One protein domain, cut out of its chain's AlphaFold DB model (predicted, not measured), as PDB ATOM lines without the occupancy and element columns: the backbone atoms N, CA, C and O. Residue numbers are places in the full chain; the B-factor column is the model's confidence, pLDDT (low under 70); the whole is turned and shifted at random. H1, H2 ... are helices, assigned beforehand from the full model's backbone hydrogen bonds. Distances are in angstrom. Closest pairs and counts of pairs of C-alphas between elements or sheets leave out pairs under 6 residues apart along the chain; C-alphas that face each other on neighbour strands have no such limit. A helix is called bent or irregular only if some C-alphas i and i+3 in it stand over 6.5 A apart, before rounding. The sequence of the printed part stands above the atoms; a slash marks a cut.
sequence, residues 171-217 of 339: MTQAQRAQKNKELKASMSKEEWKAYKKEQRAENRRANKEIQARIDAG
ATOM      1  N   MET A 171     -35.558 -29.707   3.506       81.75
ATOM      2  CA  MET A 171     -35.613 -30.146   4.896       81.75
ATOM      3  C   MET A 171     -36.920 -30.896   5.180       81.75
ATOM      4  O   MET A 171     -38.019 -30.346   5.053       81.75
ATOM      5  N   THR A 172     -36.808 -32.135   5.663       85.06
ATOM      6  CA  THR A 172     -37.982 -32.925   6.059       85.06
ATOM      7  C   THR A 172     -38.771 -32.224   7.168       85.06
ATOM      8  O   THR A 172     -38.229 -31.429   7.944       85.06
ATOM      9  N   GLN A 173     -40.065 -32.533   7.305       84.81
ATOM     10  CA  GLN A 173     -40.886 -31.934   8.368       84.81
ATOM     11  C   GLN A 173     -40.297 -32.173   9.771       84.81
ATOM     12  O   GLN A 173     -40.323 -31.266  10.605       84.81
ATOM     13  N   ALA A 174     -39.709 -33.351  10.010       87.31
ATOM     14  CA  ALA A 174     -39.049 -33.685  11.269       87.31
ATOM     15  C   ALA A 174     -37.812 -32.806  11.524       87.31
ATOM     16  O   ALA A 174     -37.691 -32.222  12.601       87.31
ATOM     17  N   GLN A 175     -36.949 -32.628  10.519       88.62
ATOM     18  CA  GLN A 175     -35.774 -31.756  10.617       88.62
ATOM     19  C   GLN A 175     -36.170 -30.279  10.781       88.62
ATOM     20  O   GLN A 175     -35.580 -29.558  11.582       88.62
ATOM     21  N   ARG A 176     -37.229 -29.812  10.098       88.75
ATOM     22  CA  ARG A 176     -37.775 -28.450  10.282       88.75
ATOM     23  C   ARG A 176     -38.323 -28.244  11.691       88.75
ATOM     24  O   ARG A 176     -38.180 -27.158  12.252       88.75
ATOM     25  N   ALA A 177     -38.960 -29.261  12.268       88.81
ATOM     26  CA  ALA A 177     -39.449 -29.214  13.638       88.81
ATOM     27  C   ALA A 177     -38.296 -29.192  14.653       88.81
ATOM     28  O   ALA A 177     -38.360 -28.403  15.593       88.81
ATOM     29  N   GLN A 178     -37.245 -29.994  14.449       91.88
ATOM     30  CA  GLN A 178     -36.030 -29.979  15.275       91.88
ATOM     31  C   GLN A 178     -35.340 -28.612  15.225       91.88
ATOM     32  O   GLN A 178     -35.230 -27.965  16.262       91.88
ATOM     33  N   LYS A 179     -35.065 -28.083  14.025       89.06
ATOM     34  CA  LYS A 179     -34.502 -26.734  13.843       89.06
ATOM     35  C   LYS A 179     -35.356 -25.653  14.512       89.06
ATOM     36  O   LYS A 179     -34.839 -24.745  15.149       89.06
ATOM     37  N   ASN A 180     -36.685 -25.737  14.408       90.19
ATOM     38  CA  ASN A 180     -37.575 -24.796  15.095       90.19
ATOM     39  C   ASN A 180     -37.518 -24.926  16.627       90.19
ATOM     40  O   ASN A 180     -37.699 -23.921  17.308       90.19
ATOM     41  N   LYS A 181     -37.316 -26.131  17.177       90.69
ATOM     42  CA  LYS A 181     -37.142 -26.340  18.625       90.69
ATOM     43  C   LYS A 181     -35.807 -25.772  19.099       90.69
ATOM     44  O   LYS A 181     -35.795 -25.075  20.105       90.69
ATOM     45  N   GLU A 182     -34.737 -26.012  18.349       91.69
ATOM     46  CA  GLU A 182     -33.399 -25.473  18.614       91.69
ATOM     47  C   GLU A 182     -33.404 -23.939  18.580       91.69
ATOM     48  O   GLU A 182     -33.031 -23.309  19.563       91.69
ATOM     49  N   LEU A 183     -33.961 -23.333  17.524       89.00
ATOM     50  CA  LEU A 183     -34.114 -21.875  17.409       89.00
ATOM     51  C   LEU A 183     -34.987 -21.275  18.522       89.00
ATOM     52  O   LEU A 183     -34.793 -20.134  18.929       89.00
ATOM     53  N   LYS A 184     -35.984 -22.020  19.008       89.81
ATOM     54  CA  LYS A 184     -36.815 -21.580  20.135       89.81
ATOM     55  C   LYS A 184     -36.059 -21.664  21.462       89.81
ATOM     56  O   LYS A 184     -36.330 -20.856  22.341       89.81
ATOM     57  N   ALA A 185     -35.173 -22.645  21.622       89.75
ATOM     58  CA  ALA A 185     -34.358 -22.807  22.820       89.75
ATOM     59  C   ALA A 185     -33.220 -21.775  22.891       89.75
ATOM     60  O   ALA A 185     -32.842 -21.377  23.987       89.75
ATOM     61  N   SER A 186     -32.707 -21.322  21.742       89.00
ATOM     62  CA  SER A 186     -31.607 -20.353  21.668       89.00
ATOM     63  C   SER A 186     -32.029 -18.884  21.793       89.00
ATOM     64  O   SER A 186     -31.162 -18.035  21.957       89.00
ATOM     65  N   MET A 187     -33.323 -18.561  21.674       88.62
ATOM     66  CA  MET A 187     -33.828 -17.178  21.655       88.62
ATOM     67  C   MET A 187     -34.762 -16.884  22.830       88.62
ATOM     68  O   MET A 187     -35.457 -17.770  23.335       88.62
ATOM     69  N   SER A 188     -34.853 -15.615  23.230       90.75
ATOM     70  CA  SER A 188     -35.840 -15.182  24.220       90.75
ATOM     71  C   SER A 188     -37.276 -15.291  23.677       90.75
ATOM     72  O   SER A 188     -37.538 -15.365  22.471       90.75
ATOM     73  N   LYS A 189     -38.269 -15.286  24.576       88.50
ATOM     74  CA  LYS A 189     -39.692 -15.416  24.204       88.50
ATOM     75  C   LYS A 189     -40.176 -14.275  23.296       88.50
ATOM     76  O   LYS A 189     -41.104 -14.486  22.511       88.50
ATOM     77  N   GLU A 190     -39.596 -13.084  23.422       89.69
ATOM     78  CA  GLU A 190     -39.945 -11.909  22.615       89.69
ATOM     79  C   GLU A 190     -39.319 -11.979  21.222       89.69
ATOM     80  O   GLU A 190     -40.034 -11.842  20.227       89.69
ATOM     81  N   GLU A 191     -38.037 -12.335  21.136       90.56
ATOM     82  CA  GLU A 191     -37.327 -12.553  19.869       90.56
ATOM     83  C   GLU A 191     -37.953 -13.694  19.064       90.56
ATOM     84  O   GLU A 191     -38.200 -13.553  17.868       90.56
ATOM     85  N   TRP A 192     -38.339 -14.798  19.716       88.69
ATOM     86  CA  TRP A 192     -39.052 -15.893  19.050       88.69
ATOM     87  C   TRP A 192     -40.391 -15.444  18.446       88.69
ATOM     88  O   TRP A 192     -40.766 -15.873  17.348       88.69
ATOM     89  N   LYS A 193     -41.136 -14.571  19.140       91.44
ATOM     90  CA  LYS A 193     -42.385 -13.998  18.614       91.44
ATOM     91  C   LYS A 193     -42.114 -13.073  17.427       91.44
ATOM     92  O   LYS A 193     -42.855 -13.155  16.444       91.44
ATOM     93  N   ALA A 194     -41.086 -12.227  17.505       92.88
ATOM     94  CA  ALA A 194     -40.681 -11.338  16.419       92.88
ATOM     95  C   ALA A 194     -40.256 -12.141  15.179       92.88
ATOM     96  O   ALA A 194     -40.847 -11.961  14.113       92.88
ATOM     97  N   TYR A 195     -39.379 -13.131  15.350       91.19
ATOM     98  CA  TYR A 195     -38.950 -14.055  14.299       91.19
ATOM     99  C   TYR A 195     -40.135 -14.778  13.642       91.19
ATOM    100  O   TYR A 195     -40.266 -14.819  12.420       91.19
ATOM    101  N   LYS A 196     -41.080 -15.309  14.433       92.00
ATOM    102  CA  LYS A 196     -42.291 -15.936  13.875       92.00
ATOM    103  C   LYS A 196     -43.185 -14.948  13.131       92.00
ATOM    104  O   LYS A 196     -43.835 -15.340  12.161       92.00
ATOM    105  N   LYS A 197     -43.272 -13.696  13.582       94.38
ATOM    106  CA  LYS A 197     -44.040 -12.648  12.899       94.38
ATOM    107  C   LYS A 197     -43.409 -12.308  11.551       94.38
ATOM    108  O   LYS A 197     -44.148 -12.203  10.573       94.38
ATOM    109  N   GLU A 198     -42.088 -12.195  11.505       94.00
ATOM    110  CA  GLU A 198     -41.313 -11.949  10.291       94.00
ATOM    111  C   GLU A 198     -41.417 -13.117   9.309       94.00
ATOM    112  O   GLU A 198     -41.875 -12.911   8.192       94.00
ATOM    113  N   GLN A 199     -41.184 -14.356   9.755       92.81
ATOM    114  CA  GLN A 199     -41.360 -15.563   8.935       92.81
ATOM    115  C   GLN A 199     -42.777 -15.657   8.344       92.81
ATOM    116  O   GLN A 199     -42.970 -16.004   7.179       92.81
ATOM    117  N   ARG A 200     -43.815 -15.335   9.130       93.75
ATOM    118  CA  ARG A 200     -45.191 -15.274   8.609       93.75
ATOM    119  C   ARG A 200     -45.369 -14.141   7.601       93.75
ATOM    120  O   ARG A 200     -46.167 -14.288   6.682       93.75
ATOM    121  N   ALA A 201     -44.710 -13.002   7.794       95.56
ATOM    122  CA  ALA A 201     -44.776 -11.882   6.865       95.56
ATOM    123  C   ALA A 201     -44.079 -12.209   5.541       95.56
ATOM    124  O   ALA A 201     -44.664 -11.948   4.495       95.56
ATOM    125  N   GLU A 202     -42.910 -12.839   5.587       95.19
ATOM    126  CA  GLU A 202     -42.167 -13.331   4.427       95.19
ATOM    127  C   GLU A 202     -42.979 -14.368   3.647       95.19
ATOM    128  O   GLU A 202     -43.252 -14.162   2.467       95.19
ATOM    129  N   ASN A 203     -43.517 -15.395   4.316       93.44
ATOM    130  CA  ASN A 203     -44.396 -16.369   3.662       93.44
ATOM    131  C   ASN A 203     -45.629 -15.706   3.029       93.44
ATOM    132  O   ASN A 203     -46.055 -16.090   1.943       93.44
ATOM    133  N   ARG A 204     -46.220 -14.694   3.684       95.62
ATOM    134  CA  ARG A 204     -47.329 -13.932   3.087       95.62
ATOM    135  C   ARG A 204     -46.884 -13.137   1.859       95.62
ATOM    136  O   ARG A 204     -47.693 -13.004   0.950       95.62
ATOM    137  N   ARG A 205     -45.667 -12.586   1.834       95.88
ATOM    138  CA  ARG A 205     -45.116 -11.869   0.670       95.88
ATOM    139  C   ARG A 205     -44.892 -12.838  -0.491       95.88
ATOM    140  O   ARG A 205     -45.494 -12.637  -1.537       95.88
ATOM    141  N   ALA A 206     -44.199 -13.951  -0.248       94.25
ATOM    142  CA  ALA A 206     -43.972 -14.996  -1.247       94.25
ATOM    143  C   ALA A 206     -45.290 -15.543  -1.830       94.25
ATOM    144  O   ALA A 206     -45.461 -15.616  -3.045       94.25
ATOM    145  N   ASN A 207     -46.280 -15.846  -0.981       93.69
ATOM    146  CA  ASN A 207     -47.588 -16.316  -1.451       93.69
ATOM    147  C   ASN A 207     -48.336 -15.252  -2.266       93.69
ATOM    148  O   ASN A 207     -48.999 -15.588  -3.243       93.69
ATOM    149  N   LYS A 208     -48.243 -13.973  -1.877       94.69
ATOM    150  CA  LYS A 208     -48.849 -12.868  -2.633       94.69
ATOM    151  C   LYS A 208     -48.186 -12.683  -3.991       94.69
ATOM    152  O   LYS A 208     -48.895 -12.420  -4.951       94.69
ATOM    153  N   GLU A 209     -46.870 -12.832  -4.078       93.69
ATOM    154  CA  GLU A 209     -46.136 -12.757  -5.341       93.69
ATOM    155  C   GLU A 209     -46.549 -13.889  -6.280       93.69
ATOM    156  O   GLU A 209     -46.907 -13.625  -7.423       93.69
ATOM    157  N   ILE A 210     -46.604 -15.132  -5.788       92.75
ATOM    158  CA  ILE A 210     -47.078 -16.281  -6.574       92.75
ATOM    159  C   ILE A 210     -48.524 -16.060  -7.028       92.75
ATOM    160  O   ILE A 210     -48.827 -16.216  -8.210       92.75
ATOM    161  N   GLN A 211     -49.411 -15.644  -6.119       91.62
ATOM    162  CA  GLN A 211     -50.801 -15.364  -6.468       91.62
ATOM    163  C   GLN A 211     -50.904 -14.239  -7.500       91.62
ATOM    164  O   GLN A 211     -51.673 -14.359  -8.444       91.62
ATOM    165  N   ALA A 212     -50.103 -13.179  -7.376       91.81
ATOM    166  CA  ALA A 212     -50.065 -12.094  -8.350       91.81
ATOM    167  C   ALA A 212     -49.584 -12.573  -9.729       91.81
ATOM    168  O   ALA A 212     -50.107 -12.110 -10.738       91.81
ATOM    169  N   ARG A 213     -48.640 -13.523  -9.798       91.50
ATOM    170  CA  ARG A 213     -48.193 -14.134 -11.065       91.50
ATOM    171  C   ARG A 213     -49.273 -15.005 -11.706       91.50
ATOM    172  O   ARG A 213     -49.471 -14.925 -12.917       91.50
ATOM    173  N   ILE A 214     -49.992 -15.791 -10.905       91.56
ATOM    174  CA  ILE A 214     -51.143 -16.585 -11.369       91.56
ATOM    175  C   ILE A 214     -52.258 -15.654 -11.857       91.56
ATOM    176  O   ILE A 214     -52.808 -15.862 -12.937       91.56
ATOM    177  N   ASP A 215     -52.551 -14.598 -11.097       90.50
ATOM    178  CA  ASP A 215     -53.565 -13.597 -11.424       90.50
ATOM    179  C   ASP A 215     -53.214 -12.825 -12.703       90.50
ATOM    180  O   ASP A 215     -54.102 -12.570 -13.514       90.50
ATOM    181  N   ALA A 216     -51.934 -12.497 -12.906       88.69
ATOM    182  CA  ALA A 216     -51.419 -11.889 -14.134       88.69
ATOM    183  C   ALA A 216     -51.467 -12.840 -15.344       88.69
ATOM    184  O   ALA A 216     -51.317 -12.403 -16.480       88.69
ATOM    185  N   GLY A 217     -51.679 -14.140 -15.117       85.44
ATOM    186  CA  GLY A 217     -51.744 -15.135 -16.181       85.44
ATOM    187  C   GLY A 217     -50.384 -15.527 -16.763       85.44
ATOM    188  O   GLY A 217     -50.349 -15.944 -17.919       85.44
TER     189      GLY A 217
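What this domain is: This is residues 171 to 217 of the 339 residues of a protein of Corynebacterium godavarianum (UniProt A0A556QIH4). Two helices, a shorter H1 and a much longer H2, meet near their ends at a tight link and open from there as a lopsided V. H2 makes the long axis, and the two arms lie in one flat layer, near each other at the corner and spreading away from it. The printed part has 47 residues with two named helices, H1 then H2, and no named strand; the class is all helix. The whole is only just extended, close to loose, with a radius of gyration of the C-alphas of 14.4 A, and the C-alphas span 43 by 25 by 7 A.

Where its parts are: H1 is residues 173 to 186, 19.9 A from first to last C-alpha; it begins at C-alpha 173 at (-40.886, -31.934, 8.368) and ends at C-alpha 186 at (-31.607, -20.353, 21.668). After Met 187 and Ser 188, H2 is residues 189 to 215, 38.3 A long, and ends at C-alpha 215 at (-53.565, -13.597, -11.424). Neither helix is bent.

How they stand to each other: H1 and H2 are close but not clearly touching, with 2 pairs of C-alphas within 8 A. Their closest C-alphas are those of Lys 184 and Trp 192, 6.2 A apart. Their lines stand at a steep tilt of 39 degrees, and they run opposite ways. Their centres are 18.3 A apart. In H1 and H2 every O i to N i+4 pair is within hydrogen-bond range.

The domain as a whole: The two C-alphas farthest apart are those of Ser 188 and Gly 217, 43.4 A. Residues 172 to 178, of which 173 to 178 belong to H1, stand free, and so do residues 196 to 217, of which 196 to 215 belong to H2. The printed part has no cut, and the link from H1 to H2 is tight. The mean pLDDT of the printed part is 90.9, and no printed residue is under 70.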